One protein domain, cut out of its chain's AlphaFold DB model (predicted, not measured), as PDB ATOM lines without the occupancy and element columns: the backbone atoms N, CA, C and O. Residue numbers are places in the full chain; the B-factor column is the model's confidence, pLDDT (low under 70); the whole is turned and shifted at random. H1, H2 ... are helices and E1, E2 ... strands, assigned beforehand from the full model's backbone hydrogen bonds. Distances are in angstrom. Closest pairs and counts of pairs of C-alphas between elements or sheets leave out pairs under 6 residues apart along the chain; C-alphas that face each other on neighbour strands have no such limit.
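AT A GLANCE: This is residues 2 to 41 and 234 to 318 of the 318 residues of the protein "Hypothetical protein" of Adineta steineri (UniProt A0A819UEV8). One twisted sheet of four strands has the short helix H2 over one face, while helix H1 lies off the sheet with its first residue near the last residue of H2. The hairpin E3 and E4 is longer than the other two strands, and its tip, residues 282 to 287, sticks out; residues 304 to 312 of the final unnamed stretch stand free as well. The printed part has 125 residues with two named helices and four named strands, in the order E1 H1 E2 H2 E3 E4, and the mixed sheet runs E1 E2 E4 E3. The class is mixed, helices and strands, though under half of the residues are in named elements. The whole is compact, with a radius of gyration of the C-alphas of 15.5 A and spans of 51 by 35 by 26 A.

IN THESE COORDINATES: Find C-alpha 4 at (169.944, 27.180, 116.712); from there strand E1, residues 4 to 10, runs 19.9 A. After it look for helix H1 at residues 27 to 37, 15.6 A long. Beyond the cut, strand E2 begins at C-alpha 234, at (171.280, 31.701, 118.667), and covers residues 234 to 240, 19.7 A. Helix H2, residues 246 to 253, measures 10.6 A. Strand E3, residues 273 to 283, runs 30.7 A, and strand E4, residues 286 to 296, runs 31.6 A to C-alpha 296 at (160.223, 36.170, 126.449).

HOW THE PARTS SIT: Start at the edge strand E1, which is parallel to E2 at 20 degrees; look at N 6 and O 235, 2.8 A apart and within hydrogen-bond range. E2 is parallel to E4 at 26 degrees, with N 236 and O 293 within hydrogen-bond range at 2.8 A. E4 and the other edge strand, E3, form an antiparallel hairpin at 161 degrees, where N 283 and O 286 are within hydrogen-bond range at 2.9 A. H2 is on the sheet at a height over the sheet of 8.2 A, over E4 and only just over E2, on which 3 of its 8 C-alphas fall; on the local plane it runs along the strands, at 5 degrees to E4. Its closest C-alphas to E4 are those of Ser 247 and Asp 296, 6.5 A apart. H1 is not on the sheet. H1 and H2 only just touch, with 3 pairs of C-alphas within 8 A, the closest those of Ile 27 and Ile 253 at 5.3 A; they stand at a steep tilt of 53 degrees, opposite ways. In H1 and H2 every O i to N i+4 pair is within hydrogen-bond range.

THE WHOLE: The two C-alphas farthest apart are those of Asp 285 and Asp 304, at 50.8 A. Residues 42 to 233 are not printed, and C-alphas 41 and 234 are 26.0 A apart across this cut. The links E1 to H1 and H2 to E3 are long. The mean pLDDT of the printed part is 72.1, and residues 2 to 41 and 303 to 318 are under 70 in this model.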
ATOM      1  N   THR A   2     170.544  27.928 109.383       41.53
ATOM      2  CA  THR A   2     170.145  26.839 110.295       41.53
ATOM      3  C   THR A   2     170.115  27.383 111.710       41.53
ATOM      4  O   THR A   2     171.142  27.393 112.385       41.53
ATOM      5  N   ASP A   3     168.949  27.857 112.126       49.88
ATOM      6  CA  ASP A   3     168.822  28.617 113.362       49.88
ATOM      7  C   ASP A   3     168.887  27.681 114.569       49.88
ATOM      8  O   ASP A   3     168.158  26.688 114.669       49.88
ATOM      9  N   THR A   4     169.788  27.986 115.500       46.16
ATOM     10  CA  THR A   4     169.944  27.180 116.712       46.16
ATOM     11  C   THR A   4     168.988  27.689 117.772       46.16
ATOM     12  O   THR A   4     169.186  28.778 118.299       46.16
ATOM     13  N   THR A   5     167.967  26.899 118.099       55.22
ATOM     14  CA  THR A   5     167.028  27.207 119.185       55.22
ATOM     15  C   THR A   5     167.366  26.415 120.441       55.22
ATOM     16  O   THR A   5     167.547  25.196 120.387       55.22
ATOM     17  N   ILE A   6     167.392  27.117 121.570       64.12
ATOM     18  CA  ILE A   6     167.509  26.618 122.940       64.12
ATOM     19  C   ILE A   6     166.201  26.992 123.647       64.12
ATOM     20  O   ILE A   6     165.809  28.156 123.621       64.12
ATOM     21  N   LYS A   7     165.508  26.038 124.280       61.81
ATOM     22  CA  LYS A   7     164.345  26.332 125.138       61.81
ATOM     23  C   LYS A   7     164.743  26.144 126.598       61.81
ATOM     24  O   LYS A   7     165.258  25.086 126.949       61.81
ATOM     25  N   VAL A   8     164.498  27.154 127.427       66.31
ATOM     26  CA  VAL A   8     164.768  27.128 128.869       66.31
ATOM     27  C   VAL A   8     163.432  27.153 129.603       66.31
ATOM     28  O   VAL A   8     162.682  28.122 129.494       66.31
ATOM     29  N   PHE A   9     163.144  26.071 130.326       62.12
ATOM     30  CA  PHE A   9     161.896  25.878 131.060       62.12
ATOM     31  C   PHE A   9     162.095  26.184 132.546       62.12
ATOM     32  O   PHE A   9     162.999  25.637 133.176       62.12
ATOM     33  N   PHE A  10     161.219  27.019 133.103       58.84
ATOM     34  CA  PHE A  10     161.149  27.312 134.534       58.84
ATOM     35  C   PHE A  10     159.904  26.670 135.144       58.84
ATOM     36  O   PHE A  10     158.778  27.092 134.862       58.84
ATOM     37  N   GLU A  11     160.121  25.660 135.985       44.50
ATOM     38  CA  GLU A  11     159.085  25.066 136.829       44.50
ATOM     39  C   GLU A  11     159.016  25.793 138.182       44.50
ATOM     40  O   GLU A  11     159.971  26.433 138.628       44.50
ATOM     41  N   GLN A  12     157.840  25.781 138.805       40.75
ATOM     42  CA  GLN A  12     157.499  26.716 139.868       40.75
ATOM     43  C   GLN A  12     157.979  26.234 141.248       40.75
ATOM     44  O   GLN A  12     157.241  25.565 141.965       40.75
ATOM     45  N   TYR A  13     159.172  26.668 141.660       37.66
ATOM     46  CA  TYR A  13     159.551  26.751 143.077       37.66
ATOM     47  C   TYR A  13     159.798  28.213 143.455       37.66
ATOM     48  O   TYR A  13     160.500  28.945 142.760       37.66
ATOM     49  N   ALA A  14     159.152  28.664 144.532       29.88
ATOM     50  CA  ALA A  14     159.018  30.078 144.882       29.88
ATOM     51  C   ALA A  14     160.223  30.642 145.662       29.88
ATOM     52  O   ALA A  14     160.045  31.368 146.640       29.88
ATOM     53  N   GLU A  15     161.446  30.340 145.225       34.94
ATOM     54  CA  GLU A  15     162.652  30.988 145.745       34.94
ATOM     55  C   GLU A  15     163.084  32.130 144.821       34.94
ATOM     56  O   GLU A  15     163.310  31.956 143.623       34.94
ATOM     57  N   THR A  16     163.200  33.334 145.384       37.00
ATOM     58  CA  THR A  16     163.713  34.492 144.644       37.00
ATOM     59  C   THR A  16     165.226  34.356 144.521       37.00
ATOM     60  O   THR A  16     165.964  34.688 145.449       37.00
ATOM     61  N   ILE A  17     165.697  33.854 143.377       38.84
ATOM     62  CA  ILE A  17     167.129  33.732 143.085       38.84
ATOM     63  C   ILE A  17     167.721  35.138 142.904       38.84
ATOM     64  O   ILE A  17     167.726  35.707 141.812       38.84
ATOM     65  N   HIS A  18     168.239  35.705 143.993       34.28
ATOM     66  CA  HIS A  18     169.078  36.896 143.943       34.28
ATOM     67  C   HIS A  18     170.422  36.534 143.311       34.28
ATOM     68  O   HIS A  18     171.228  35.843 143.927       34.28
ATOM     69  N   VAL A  19     170.667  37.017 142.092       35.28
ATOM     70  CA  VAL A  19     171.955  36.873 141.404       35.28
ATOM     71  C   VAL A  19     172.828  38.093 141.733       35.28
ATOM     72  O   VAL A  19     172.463  39.206 141.346       35.28
ATOM     73  N   PRO A  20     173.958  37.949 142.453       34.34
ATOM     74  CA  PRO A  20     174.853  39.071 142.718       34.34
ATOM     75  C   PRO A  20     175.509  39.544 141.420       34.34
ATOM     76  O   PRO A  20     176.131  38.751 140.717       34.34
ATOM     77  N   VAL A  21     175.422  40.843 141.124       32.12
ATOM     78  CA  VAL A  21     176.001  41.444 139.904       32.12
ATOM     79  C   VAL A  21     177.518  41.202 139.812       32.12
ATOM     80  O   VAL A  21     178.060  41.067 138.723       32.12
ATOM     81  N   SER A  22     178.200  41.061 140.952       33.47
ATOM     82  CA  SER A  22     179.629  40.734 141.038       33.47
ATOM     83  C   SER A  22     180.002  39.295 140.645       33.47
ATOM     84  O   SER A  22     181.186  39.020 140.484       33.47
ATOM     85  N   LEU A  23     179.034  38.381 140.504       30.62
ATOM     86  CA  LEU A  23     179.253  36.984 140.093       30.62
ATOM     87  C   LEU A  23     178.906  36.726 138.618       30.62
ATOM     88  O   LEU A  23     178.945  35.582 138.172       30.62
ATOM     89  N   VAL A  24     178.541  37.766 137.862       39.12
ATOM     90  CA  VAL A  24     178.070  37.650 136.477       39.12
ATOM     91  C   VAL A  24     178.934  38.508 135.566       39.12
ATOM     92  O   VAL A  24     178.711  39.708 135.434       39.12
ATOM     93  N   SER A  25     179.908  37.884 134.903       38.69
ATOM     94  CA  SER A  25     180.669  38.528 133.825       38.69
ATOM     95  C   SER A  25     180.107  38.174 132.443       38.69
ATOM     96  O   SER A  25     180.132  38.991 131.523       38.69
ATOM     97  N   THR A  26     179.527  36.979 132.311       51.81
ATOM     98  CA  THR A  26     179.018  36.407 131.062       51.81
ATOM     99  C   THR A  26     177.634  35.776 131.231       51.81
ATOM    100  O   THR A  26     177.199  35.442 132.334       51.81
ATOM    101  N   ILE A  27     176.954  35.533 130.106       47.75
ATOM    102  CA  ILE A  27     175.713  34.742 130.046       47.75
ATOM    103  C   ILE A  27     175.922  33.320 130.598       47.75
ATOM    104  O   ILE A  27     175.016  32.750 131.205       47.75
ATOM    105  N   GLU A  28     177.121  32.754 130.430       52.47
ATOM    106  CA  GLU A  28     177.458  31.423 130.943       52.47
ATOM    107  C   GLU A  28     177.485  31.397 132.477       52.47
ATOM    108  O   GLU A  28     177.007  30.428 133.069       52.47
ATOM    109  N   ASP A  29     177.956  32.471 133.119       52.03
ATOM    110  CA  ASP A  29     177.937  32.614 134.581       52.03
ATOM    111  C   ASP A  29     176.494  32.671 135.113       52.03
ATOM    112  O   ASP A  29     176.176  31.991 136.089       52.03
ATOM    113  N   VAL A  30     175.588  33.398 134.435       48.44
ATOM    114  CA  VAL A  30     174.152  33.435 134.793       48.44
ATOM    115  C   VAL A  30     173.539  32.041 134.714       48.44
ATOM    116  O   VAL A  30     172.901  31.593 135.667       48.44
ATOM    117  N   ILE A  31     173.734  31.343 133.590       52.00
ATOM    118  CA  ILE A  31     173.158  30.010 133.372       52.00
ATOM    119  C   ILE A  31     173.685  29.037 134.430       52.00
ATOM    120  O   ILE A  31     172.900  28.321 135.048       52.00
ATOM    121  N   LYS A  32     174.993  29.052 134.709       56.72
ATOM    122  CA  LYS A  32     175.596  28.223 135.761       56.72
ATOM    123  C   LYS A  32     175.051  28.538 137.142       56.72
ATOM    124  O   LYS A  32     174.687  27.607 137.848       56.72
ATOM    125  N   TYR A  33     174.972  29.814 137.519       53.50
ATOM    126  CA  TYR A  33     174.472  30.229 138.827       53.50
ATOM    127  C   TYR A  33     173.014  29.799 139.033       53.50
ATOM    128  O   TYR A  33     172.676  29.210 140.061       53.50
ATOM    129  N   VAL A  34     172.160  30.014 138.025       49.75
ATOM    130  CA  VAL A  34     170.752  29.589 138.041       49.75
ATOM    131  C   VAL A  34     170.645  28.065 138.122       49.75
ATOM    132  O   VAL A  34     169.905  27.561 138.968       49.75
ATOM    133  N   CYS A  35     171.422  27.317 137.331       49.41
ATOM    134  CA  CYS A  35     171.446  25.855 137.406       49.41
ATOM    135  C   CYS A  35     171.949  25.349 138.767       49.41
ATOM    136  O   CYS A  35     171.347  24.438 139.320       49.41
ATOM    137  N   GLN A  36     173.000  25.956 139.331       50.47
ATOM    138  CA  GLN A  36     173.616  25.564 140.606       50.47
ATOM    139  C   GLN A  36     172.731  25.882 141.821       50.47
ATOM    140  O   GLN A  36     172.773  25.160 142.815       50.47
ATOM    141  N   LYS A  37     171.906  26.934 141.755       50.38
ATOM    142  CA  LYS A  37     170.895  27.225 142.785       50.38
ATOM    143  C   LYS A  37     169.625  26.381 142.636       50.38
ATOM    144  O   LYS A  37     168.979  26.103 143.636       50.38
ATOM    145  N   SER A  38     169.324  25.887 141.435       42.88
ATOM    146  CA  SER A  38     168.157  25.029 141.149       42.88
ATOM    147  C   SER A  38     168.382  23.522 141.395       42.88
ATOM    148  O   SER A  38     167.558  22.703 140.986       42.88
ATOM    149  N   VAL A  39     169.480  23.113 142.048       35.44
ATOM    150  CA  VAL A  39     169.895  21.689 142.182       35.44
ATOM    151  C   VAL A  39     168.966  20.846 143.081       35.44
ATOM    152  O   VAL A  39     169.127  19.634 143.170       35.44
ATOM    153  N   GLY A  40     167.920  21.433 143.670       36.12
ATOM    154  CA  GLY A  40     166.813  20.659 144.247       36.12
ATOM    155  C   GLY A  40     165.949  19.920 143.210       36.12
ATOM    156  O   GLY A  40     165.265  18.966 143.572       36.12
ATOM    157  N   SER A  41     165.945  20.346 141.937       37.78
ATOM    158  CA  SER A  41     165.000  19.821 140.932       37.78
ATOM    159  C   SER A  41     165.428  19.919 139.456       37.78
ATOM    160  O   SER A  41     164.744  19.359 138.600       37.78
ATOM    161  N   ILE A 234     171.754  32.649 117.653       87.75
ATOM    162  CA  ILE A 234     171.280  31.701 118.667       87.75
ATOM    163  C   ILE A 234     169.958  32.217 119.235       87.75
ATOM    164  O   ILE A 234     169.899  33.285 119.844       87.75
ATOM    165  N   ASN A 235     168.892  31.442 119.071       90.50
ATOM    166  CA  ASN A 235     167.574  31.731 119.618       90.50
ATOM    167  C   ASN A 235     167.428  31.080 121.000       90.50
ATOM    168  O   ASN A 235     167.590  29.870 121.138       90.50
ATOM    169  N   ILE A 236     167.093  31.863 122.022       91.81
ATOM    170  CA  ILE A 236     166.847  31.395 123.390       91.81
ATOM    171  C   ILE A 236     165.387  31.686 123.720       91.81
ATOM    172  O   ILE A 236     165.005  32.842 123.830       91.81
ATOM    173  N   VAL A 237     164.552  30.663 123.878       94.38
ATOM    174  CA  VAL A 237     163.142  30.829 124.263       94.38
ATOM    175  C   VAL A 237     163.007  30.586 125.759       94.38
ATOM    176  O   VAL A 237     163.335  29.500 126.239       94.38
ATOM    177  N   VAL A 238     162.522  31.590 126.490       94.06
ATOM    178  CA  VAL A 238     162.357  31.548 127.946       94.06
ATOM    179  C   VAL A 238     160.885  31.319 128.268       94.06
ATOM    180  O   VAL A 238     160.055  32.205 128.075       94.06
ATOM    181  N   CYS A 239     160.556  30.128 128.767       94.12
ATOM    182  CA  CYS A 239     159.185  29.699 129.040       94.12
ATOM    183  C   CYS A 239     159.017  29.141 130.462       94.12
ATOM    184  O   CYS A 239     159.971  28.760 131.134       94.12
ATOM    185  N   GLY A 240     157.778  29.142 130.956       91.81
ATOM    186  CA  GLY A 240     157.441  28.759 132.330       91.81
ATOM    187  C   GLY A 240     156.239  29.537 132.859       91.81
ATOM    188  O   GLY A 240     155.737  30.446 132.183       91.81
ATOM    189  N   SER A 241     155.785  29.204 134.066       90.81
ATOM    190  CA  SER A 241     154.586  29.786 134.688       90.81
ATOM    191  C   SER A 241     154.660  31.321 134.837       90.81
ATOM    192  O   SER A 241     155.732  31.926 134.691       90.81
ATOM    193  N   PRO A 242     153.544  32.030 135.093       90.81
ATOM    194  CA  PRO A 242     153.614  33.444 135.446       90.81
ATOM    195  C   PRO A 242     154.445  33.661 136.717       90.81
ATOM    196  O   PRO A 242     154.519  32.791 137.582       90.81
ATOM    197  N   ARG A 243     155.029  34.857 136.849       89.75
ATOM    198  CA  ARG A 243     155.744  35.331 138.053       89.75
ATOM    199  C   ARG A 243     157.041  34.584 138.431       89.75
ATOM    200  O   ARG A 243     157.698  35.010 139.368       89.75
ATOM    201  N   VAL A 244     157.491  33.572 137.678       92.44
ATOM    202  CA  VAL A 244     158.768  32.842 137.927       92.44
ATOM    203  C   VAL A 244     160.046  33.611 137.528       92.44
ATOM    204  O   VAL A 244     161.090  33.017 137.295       92.44
ATOM    205  N   GLY A 245     159.982  34.940 137.385       94.56
ATOM    206  CA  GLY A 245     161.162  35.770 137.101       94.56
ATOM    207  C   GLY A 245     161.718  35.732 135.667       94.56
ATOM    208  O   GLY A 245     162.815  36.235 135.458       94.56
ATOM    209  N   LYS A 246     160.988  35.200 134.670       95.88
ATOM    210  CA  LYS A 246     161.454  35.088 133.263       95.88
ATOM    211  C   LYS A 246     162.052  36.384 132.700       95.88
ATOM    212  O   LYS A 246     163.220  36.412 132.327       95.88
ATOM    213  N   SER A 247     161.290  37.475 132.702       96.19
ATOM    214  CA  SER A 247     161.728  38.780 132.188       96.19
ATOM    215  C   SER A 247     162.891  39.368 133.009       96.19
ATOM    216  O   SER A 247     163.793  39.991 132.457       96.19
ATOM    217  N   THR A 248     162.940  39.093 134.321       96.44
ATOM    218  CA  THR A 248     164.073  39.450 135.196       96.44
ATOM    219  C   THR A 248     165.349  38.706 134.802       96.44
ATOM    220  O   THR A 248     166.415  39.315 134.732       96.44
ATOM    221  N   LEU A 249     165.250  37.408 134.493       95.31
ATOM    222  CA  LEU A 249     166.368  36.615 133.988       95.31
ATOM    223  C   LEU A 249     166.852  37.132 132.632       95.31
ATOM    224  O   LEU A 249     168.055  37.241 132.429       95.31
ATOM    225  N   ILE A 250     165.942  37.492 131.722       95.62
ATOM    226  CA  ILE A 250     166.312  38.086 130.429       95.62
ATOM    227  C   ILE A 250     167.110  39.372 130.652       95.62
ATOM    228  O   ILE A 250     168.164  39.538 130.048       95.62
ATOM    229  N   ASN A 251     166.690  40.231 131.584       96.19
ATOM    230  CA  ASN A 251     167.440  41.443 131.918       96.19
ATOM    231  C   ASN A 251     168.829  41.152 132.505       96.19
ATOM    232  O   ASN A 251     169.783  41.863 132.189       96.19
ATOM    233  N   ALA A 252     168.966  40.098 133.314       94.19
ATOM    234  CA  ALA A 252     170.257  39.652 133.838       94.19
ATOM    235  C   ALA A 252     171.176  39.095 132.731       94.19
ATOM    236  O   ALA A 252     172.345  39.463 132.667       94.19
ATOM    237  N   ILE A 253     170.641  38.271 131.823       89.12
ATOM    238  CA  ILE A 253     171.357  37.719 130.658       89.12
ATOM    239  C   ILE A 253     171.810  38.845 129.712       89.12
ATOM    240  O   ILE A 253     172.948  38.846 129.251       89.12
ATOM    241  N   CYS A 254     170.947  39.829 129.452       91.62
ATOM    242  CA  CYS A 254     171.251  40.992 128.615       91.62
ATOM    243  C   CYS A 254     172.131  42.049 129.308       91.62
ATOM    244  O   CYS A 254     172.565  42.987 128.640       91.62
ATOM    245  N   GLN A 255     172.331  41.950 130.629       93.19
ATOM    246  CA  GLN A 255     172.920  42.988 131.492       93.19
ATOM    247  C   GLN A 255     172.257  44.377 131.321       93.19
ATOM    248  O   GLN A 255     172.883  45.420 131.502       93.19
ATOM    249  N   GLN A 256     170.974  44.398 130.943       94.06
ATOM    250  CA  GLN A 256     170.215  45.587 130.547       94.06
ATOM    251  C   GLN A 256     168.739  45.418 130.920       94.06
ATOM    252  O   GLN A 256     168.189  44.325 130.822       94.06
ATOM    253  N   ASN A 257     168.063  46.505 131.300       95.56
ATOM    254  CA  ASN A 257     166.636  46.485 131.634       95.56
ATOM    255  C   ASN A 257     165.770  46.596 130.362       95.56
ATOM    256  O   ASN A 257     165.236  47.663 130.064       95.56
ATOM    257  N   LEU A 258     165.708  45.514 129.579       95.56
ATOM    258  CA  LEU A 258     165.021  45.457 128.281       95.56
ATOM    259  C   LEU A 258     163.598  44.903 128.392       95.56
ATOM    260  O   LEU A 258     162.653  45.478 127.855       95.56
ATOM    261  N   ALA A 259     163.448  43.774 129.080       96.62
ATOM    262  CA  ALA A 259     162.177  43.113 129.300       96.62
ATOM    263  C   ALA A 259     161.448  43.753 130.484       96.62
ATOM    264  O   ALA A 259     162.020  43.967 131.555       96.62
ATOM    265  N   ARG A 260     160.162  44.059 130.300       96.44
ATOM    266  CA  ARG A 260     159.358  44.700 131.343       96.44
ATOM    267  C   ARG A 260     159.195  43.752 132.536       96.44
ATOM    268  O   ARG A 260     158.693  42.642 132.390       96.44
ATOM    269  N   THR A 261     159.564  44.222 133.722       96.00
ATOM    270  CA  THR A 261     159.283  43.562 135.001       96.00
ATOM    271  C   THR A 261     158.236  44.352 135.785       96.00
ATOM    272  O   THR A 261     158.025  45.545 135.556       96.00
ATOM    273  N   ASP A 262     157.530  43.673 136.685       93.50
ATOM    274  CA  ASP A 262     156.515  44.260 137.558       93.50
ATOM    275  C   ASP A 262     156.497  43.442 138.864       93.50
ATOM    276  O   ASP A 262     156.436  42.212 138.778       93.50
ATOM    277  N   PRO A 263     156.607  44.059 140.056       90.69
ATOM    278  CA  PRO A 263     156.545  43.337 141.330       90.69
ATOM    279  C   PRO A 263     155.119  42.888 141.702       90.69
ATOM    280  O   PRO A 263     154.939  42.185 142.696       90.69
ATOM    281  N   GLY A 264     154.095  43.309 140.951       91.31
ATOM    282  CA  GLY A 264     152.704  42.950 141.200       91.31
ATOM    283  C   GLY A 264     152.341  41.499 140.857       91.31
ATOM    284  O   GLY A 264     153.051  40.768 140.171       91.31
ATOM    285  N   LEU A 265     151.146  41.085 141.286       86.12
ATOM    286  CA  LEU A 265     150.587  39.756 140.995       86.12
ATOM    287  C   LEU A 265     150.056  39.609 139.551       86.12
ATOM    288  O   LEU A 265     149.627  38.524 139.155       86.12
ATOM    289  N   HIS A 266     150.052  40.663 138.739       87.88
ATOM    290  CA  HIS A 266     149.552  40.592 137.364       87.88
ATOM    291  C   HIS A 266     150.633  40.084 136.401       87.88
ATOM    292  O   HIS A 266     151.805  40.416 136.546       87.88
ATOM    293  N   SER A 267     150.253  39.290 135.390       87.81
ATOM    294  CA  SER A 267     151.214  38.881 134.355       87.81
ATOM    295  C   SER A 267     151.687  40.105 133.573       87.81
ATOM    296  O   SER A 267     150.877  40.804 132.956       87.81
ATOM    297  N   CYS A 268     152.998  40.347 133.608       92.50
ATOM    298  CA  CYS A 268     153.638  41.445 132.897       92.50
ATOM    299  C   CYS A 268     153.714  41.146 131.390       92.50
ATOM    300  O   CYS A 268     153.148  41.875 130.573       92.50
ATOM    301  N   THR A 269     154.321  40.012 131.031       94.94
ATOM    302  CA  THR A 269     154.400  39.508 129.654       94.94
ATOM    303  C   THR A 269     153.043  38.953 129.220       94.94
ATOM    304  O   THR A 269     152.534  37.986 129.797       94.94
ATOM    305  N   ARG A 270     152.438  39.592 128.210       93.88
ATOM    306  CA  ARG A 270     151.148  39.203 127.597       93.88
ATOM    307  C   ARG A 270     151.284  38.675 126.172       93.88
ATOM    308  O   ARG A 270     150.420  37.940 125.712       93.88
ATOM    309  N   THR A 271     152.364  39.039 125.498       94.25
ATOM    310  CA  THR A 271     152.703  38.660 124.125       94.25
ATOM    311  C   THR A 271     154.124  38.127 124.109       94.25
ATOM    312  O   THR A 271     154.963  38.620 124.860       94.25
ATOM    313  N   THR A 272     154.410  37.150 123.250       95.38
ATOM    314  CA  THR A 272     155.793  36.732 122.999       95.38
ATOM    315  C   THR A 272     156.563  37.899 122.377       95.38
ATOM    316  O   THR A 272     156.022  38.606 121.524       95.38
ATOM    317  N   SER A 273     157.792  38.164 122.818       94.81
ATOM    318  CA  SER A 273     158.581  39.299 122.312       94.81
ATOM    319  C   SER A 273     160.081  38.981 122.268       94.81
ATOM    320  O   SER A 273     160.604  38.450 123.252       94.81
ATOM    321  N   PRO A 274     160.773  39.283 121.150       95.88
ATOM    322  CA  PRO A 274     162.209  39.077 121.019       95.88
ATOM    323  C   PRO A 274     163.020  40.243 121.593       95.88
ATOM    324  O   PRO A 274     162.675  41.413 121.424       95.88
ATOM    325  N   TYR A 275     164.162  39.907 122.181       95.62
ATOM    326  CA  TYR A 275     165.209  40.822 122.615       95.62
ATOM    327  C   TYR A 275     166.513  40.429 121.922       95.62
ATOM    328  O   TYR A 275     166.919  39.267 121.957       95.62
ATOM    329  N   TYR A 276     167.162  41.394 121.276       94.44
ATOM    330  CA  TYR A 276     168.337  41.153 120.441       94.44
ATOM    331  C   TYR A 276     169.602  41.640 121.145       94.44
ATOM    332  O   TYR A 276     169.804  42.845 121.288       94.44
ATOM    333  N   VAL A 277     170.483  40.716 121.524       92.56
ATOM    334  CA  VAL A 277     171.818  41.038 122.049       92.56
ATOM    335  C   VAL A 277     172.842  40.716 120.972       92.56
ATOM    336  O   VAL A 277     172.933  39.577 120.522       92.56
ATOM    337  N   LYS A 278     173.614  41.714 120.545       93.69
ATOM    338  CA  LYS A 278     174.746  41.539 119.625       93.69
ATOM    339  C   LYS A 278     176.043  41.742 120.390       93.69
ATOM    340  O   LYS A 278     176.114  42.634 121.233       93.69
ATOM    341  N   GLY A 279     177.066  40.973 120.049       89.81
ATOM    342  CA  GLY A 279     178.407  41.165 120.582       89.81
ATOM    343  C   GLY A 279     179.468  40.580 119.663       89.81
ATOM    344  O   GLY A 279     179.168  39.958 118.644       89.81
ATOM    345  N   ASN A 280     180.722  40.793 120.037       91.00
ATOM    346  CA  ASN A 280     181.889  40.207 119.397       91.00
ATOM    347  C   ASN A 280     182.732  39.457 120.438       91.00
ATOM    348  O   ASN A 280     182.688  39.742 121.635       91.00
ATOM    349  N   THR A 281     183.461  38.439 119.994       84.50
ATOM    350  CA  THR A 281     184.387  37.671 120.830       84.50
ATOM    351  C   THR A 281     185.543  37.153 119.985       84.50
ATOM    352  O   THR A 281     185.365  36.862 118.802       84.50
ATOM    353  N   THR A 282     186.727  37.031 120.575       82.06
ATOM    354  CA  THR A 282     187.904  36.455 119.921       82.06
ATOM    355  C   THR A 282     187.976  34.946 120.163       82.06
ATOM    356  O   THR A 282     187.725  34.454 121.269       82.06
ATOM    357  N   VAL A 283     188.287  34.176 119.117       75.12
ATOM    358  CA  VAL A 283     188.367  32.706 119.165       75.12
ATOM    359  C   VAL A 283     189.706  32.244 118.591       75.12
ATOM    360  O   VAL A 283     189.810  31.807 117.447       75.12
ATOM    361  N   GLY A 284     190.758  32.383 119.399       82.81
ATOM    362  CA  GLY A 284     192.114  32.513 118.867       82.81
ATOM    363  C   GLY A 284     192.261  33.904 118.252       82.81
ATOM    364  O   GLY A 284     191.806  34.880 118.849       82.81
ATOM    365  N   ASP A 285     192.821  33.982 117.047       83.88
ATOM    366  CA  ASP A 285     193.075  35.250 116.347       83.88
ATOM    367  C   ASP A 285     191.866  35.765 115.530       83.88
ATOM    368  O   ASP A 285     191.910  36.842 114.937       83.88
ATOM    369  N   GLU A 286     190.763  35.009 115.496       79.44
ATOM    370  CA  GLU A 286     189.552  35.336 114.736       79.44
ATOM    371  C   GLU A 286     188.541  36.128 115.581       79.44
ATOM    372  O   GLU A 286     188.134  35.688 116.659       79.44
ATOM    373  N   ASN A 287     188.074  37.272 115.066       86.06
ATOM    374  CA  ASN A 287     186.941  38.013 115.628       86.06
ATOM    375  C   ASN A 287     185.614  37.426 115.123       86.06
ATOM    376  O   ASN A 287     185.289  37.540 113.942       86.06
ATOM    377  N   VAL A 288     184.821  36.854 116.028       84.56
ATOM    378  CA  VAL A 288     183.503  36.274 115.738       84.56
ATOM    379  C   VAL A 288     182.405  37.188 116.277       84.56
ATOM    380  O   VAL A 288     182.366  37.499 117.468       84.56
ATOM    381  N   ASN A 289     181.493  37.608 115.400       89.25
ATOM    382  CA  ASN A 289     180.306  38.382 115.766       89.25
ATOM    383  C   ASN A 289     179.140  37.431 116.054       89.25
ATOM    384  O   ASN A 289     178.793  36.620 115.201       89.25
ATOM    385  N   TYR A 290     178.497  37.566 117.210       88.38
ATOM    386  CA  TYR A 290     177.361  36.739 117.609       88.38
ATOM    387  C   TYR A 290     176.102  37.574 117.862       88.38
ATOM    388  O   TYR A 290     176.155  38.771 118.168       88.38
ATOM    389  N   ARG A 291     174.948  36.914 117.758       92.06
ATOM    390  CA  ARG A 291     173.626  37.455 118.061       92.06
ATOM    391  C   ARG A 291     172.829  36.444 118.880       92.06
ATOM    392  O   ARG A 291     172.607  35.322 118.430       92.06
ATOM    393  N   TYR A 292     172.365  36.865 120.050       91.38
ATOM    394  CA  TYR A 292     171.347  36.154 120.812       91.38
ATOM    395  C   TYR A 292     169.981  36.791 120.552       91.38
ATOM    396  O   TYR A 292     169.809  37.998 120.734       91.38
ATOM    397  N   ASN A 293     169.016  35.964 120.162       94.62
ATOM    398  CA  ASN A 293     167.612  36.322 120.014       94.62
ATOM    399  C   ASN A 293     166.854  35.698 121.188       94.62
ATOM    400  O   ASN A 293     166.554  34.504 121.177       94.62
ATOM    401  N   ILE A 294     166.596  36.476 122.232       95.81
ATOM    402  CA  ILE A 294     165.976  35.978 123.458       95.81
ATOM    403  C   ILE A 294     164.478  36.260 123.400       95.81
ATOM    404  O   ILE A 294     164.064  37.411 123.360       95.81
ATOM    405  N   TRP A 295     163.659  35.217 123.385       96.25
ATOM    406  CA  TRP A 295     162.208  35.296 123.287       96.25
ATOM    407  C   TRP A 295     161.591  35.148 124.681       96.25
ATOM    408  O   TRP A 295     161.574  34.042 125.227       96.25
ATOM    409  N   ASP A 296     161.078  36.243 125.254       96.44
ATOM    410  CA  ASP A 296     160.223  36.170 126.449       96.44
ATOM    411  C   ASP A 296     158.837  35.689 126.029       96.44
ATOM    412  O   ASP A 296     158.264  36.230 125.078       96.44
ATOM    413  N   THR A 297     158.288  34.696 126.725       95.88
ATOM    414  CA  THR A 297     156.933  34.195 126.468       95.88
ATOM    415  C   THR A 297     155.983  34.557 127.612       95.88
ATOM    416  O   THR A 297     156.404  34.658 128.770       95.88
ATOM    417  N   PRO A 298     154.669  34.671 127.349       94.88
ATOM    418  CA  PRO A 298     153.665  34.756 128.406       94.88
ATOM    419  C   PRO A 298     153.798  33.618 129.430       94.88
ATOM    420  O   PRO A 298     154.375  32.562 129.160       94.88
ATOM    421  N   GLY A 299     153.293  33.844 130.643       91.38
ATOM    422  CA  GLY A 299     153.239  32.806 131.669       91.38
ATOM    423  C   GLY A 299     152.166  31.759 131.382       91.38
ATOM    424  O   GLY A 299     151.018  32.112 131.127       91.38
ATOM    425  N   PHE A 300     152.529  30.482 131.475       87.44
ATOM    426  CA  PHE A 300     151.608  29.360 131.284       87.44
ATOM    427  C   PHE A 300     151.002  28.946 132.634       87.44
ATOM    428  O   PHE A 300     151.699  28.391 133.477       87.44
ATOM    429  N   GLU A 301     149.734  29.296 132.885       82.44
ATOM    430  CA  GLU A 301     149.051  28.977 134.155       82.44
ATOM    431  C   GLU A 301     148.644  27.504 134.247       82.44
ATOM    432  O   GLU A 301     148.876  26.875 135.274       82.44
ATOM    433  N   ASN A 302     148.093  26.949 133.164       78.06
ATOM    434  CA  ASN A 302     147.663  25.556 133.083       78.06
ATOM    435  C   ASN A 302     148.233  24.919 131.812       78.06
ATOM    436  O   ASN A 302     147.865  25.311 130.705       78.06
ATOM    437  N   TRP A 303     149.057  23.882 131.964       69.19
ATOM    438  CA  TRP A 303     149.588  23.082 130.849       69.19
ATOM    439  C   TRP A 303     148.542  22.132 130.221       69.19
ATOM    440  O   TRP A 303     148.864  21.315 129.356       69.19
ATOM    441  N   ASP A 304     147.276  22.232 130.636       64.88
ATOM    442  CA  ASP A 304     146.182  21.355 130.221       64.88
ATOM    443  C   ASP A 304     145.719  21.622 128.780       64.88
ATOM    444  O   ASP A 304     144.735  22.314 128.518       64.88
ATOM    445  N   LYS A 305     146.422  20.976 127.841       53.94
ATOM    446  CA  LYS A 305     146.071  20.692 126.432       53.94
ATOM    447  C   LYS A 305     145.865  21.881 125.485       53.94
ATOM    448  O   LYS A 305     146.372  21.817 124.372       53.94
ATOM    449  N   ALA A 306     145.202  22.964 125.886       50.56
ATOM    450  CA  ALA A 306     144.945  24.125 125.023       50.56
ATOM    451  C   ALA A 306     146.214  24.930 124.666       50.56
ATOM    452  O   ALA A 306     146.190  25.745 123.751       50.56
ATOM    453  N   GLN A 307     147.324  24.698 125.375       52.81
ATOM    454  CA  GLN A 307     148.629  25.326 125.120       52.81
ATOM    455  C   GLN A 307     149.644  24.369 124.467       52.81
ATOM    456  O   GLN A 307     150.790  24.752 124.248       52.81
ATOM    457  N   ALA A 308     149.238  23.141 124.117       52.06
ATOM    458  CA  ALA A 308     150.086  22.204 123.372       52.06
ATOM    459  C   ALA A 308     150.350  22.669 121.922       52.06
ATOM    460  O   ALA A 308     151.364  22.287 121.337       52.06
ATOM    461  N   ASP A 309     149.520  23.576 121.394       52.78
ATOM    462  CA  ASP A 309     149.719  24.320 120.139       52.78
ATOM    463  C   ASP A 309     150.829  25.393 120.253       52.78
ATOM    464  O   ASP A 309     150.735  26.535 119.796       52.78
ATOM    465  N   PHE A 310     151.963  24.998 120.833       57.28
ATOM    466  CA  PHE A 310     153.221  25.738 120.774       57.28
ATOM    467  C   PHE A 310     153.744  25.871 119.333       57.28
ATOM    468  O   PHE A 310     154.596  26.717 119.080       57.28
ATOM    469  N   HIS A 311     153.258  25.056 118.388       55.09
ATOM    470  CA  HIS A 311     153.612  25.177 116.973       55.09
ATOM    471  C   HIS A 311     152.978  26.412 116.313       55.09
ATOM    472  O   HIS A 311     153.708  27.228 115.756       55.09
ATOM    473  N   THR A 312     151.661  26.609 116.432       54.28
ATOM    474  CA  THR A 312     150.948  27.695 115.725       54.28
ATOM    475  C   THR A 312     151.399  29.088 116.174       54.28
ATOM    476  O   THR A 312     151.533  29.993 115.355       54.28
ATOM    477  N   ASN A 313     151.741  29.256 117.455       52.56
ATOM    478  CA  ASN A 313     152.247  30.527 117.987       52.56
ATOM    479  C   ASN A 313     153.653  30.912 117.484       52.56
ATOM    480  O   ASN A 313     154.021  32.082 117.573       52.56
ATOM    481  N   PHE A 314     154.443  29.962 116.966       56.53
ATOM    482  CA  PHE A 314     155.794  30.217 116.450       56.53
ATOM    483  C   PHE A 314     155.870  30.239 114.913       56.53
ATOM    484  O   PHE A 314     156.872  30.702 114.381       56.53
ATOM    485  N   GLU A 315     154.826  29.846 114.172       60.00
ATOM    486  CA  GLU A 315     154.809  29.954 112.697       60.00
ATOM    487  C   GLU A 315     154.842  31.406 112.179       60.00
ATOM    488  O   GLU A 315     155.228  31.658 111.033       60.00
ATOM    489  N   HIS A 316     154.490  32.368 113.035       54.44
ATOM    490  CA  HIS A 316     154.607  33.804 112.770       54.44
ATOM    491  C   HIS A 316     155.982  34.397 113.127       54.44
ATOM    492  O   HIS A 316     156.208  35.580 112.885       54.44
ATOM    493  N   ILE A 317     156.900  33.598 113.680       50.12
ATOM    494  CA  ILE A 317     158.284  33.995 113.949       50.12
ATOM    495  C   ILE A 317     159.138  33.568 112.746       50.12
ATOM    496  O   ILE A 317     159.521  32.406 112.613       50.12
ATOM    497  N   LYS A 318     159.383  34.530 111.851       47.50
ATOM    498  CA  LYS A 318     160.263  34.451 110.675       47.50
ATOM    499  C   LYS A 318     161.193  35.659 110.639       47.50
ATOM    500  O   LYS A 318     160.766  36.717 111.152       47.50
TER     501      LYS A 318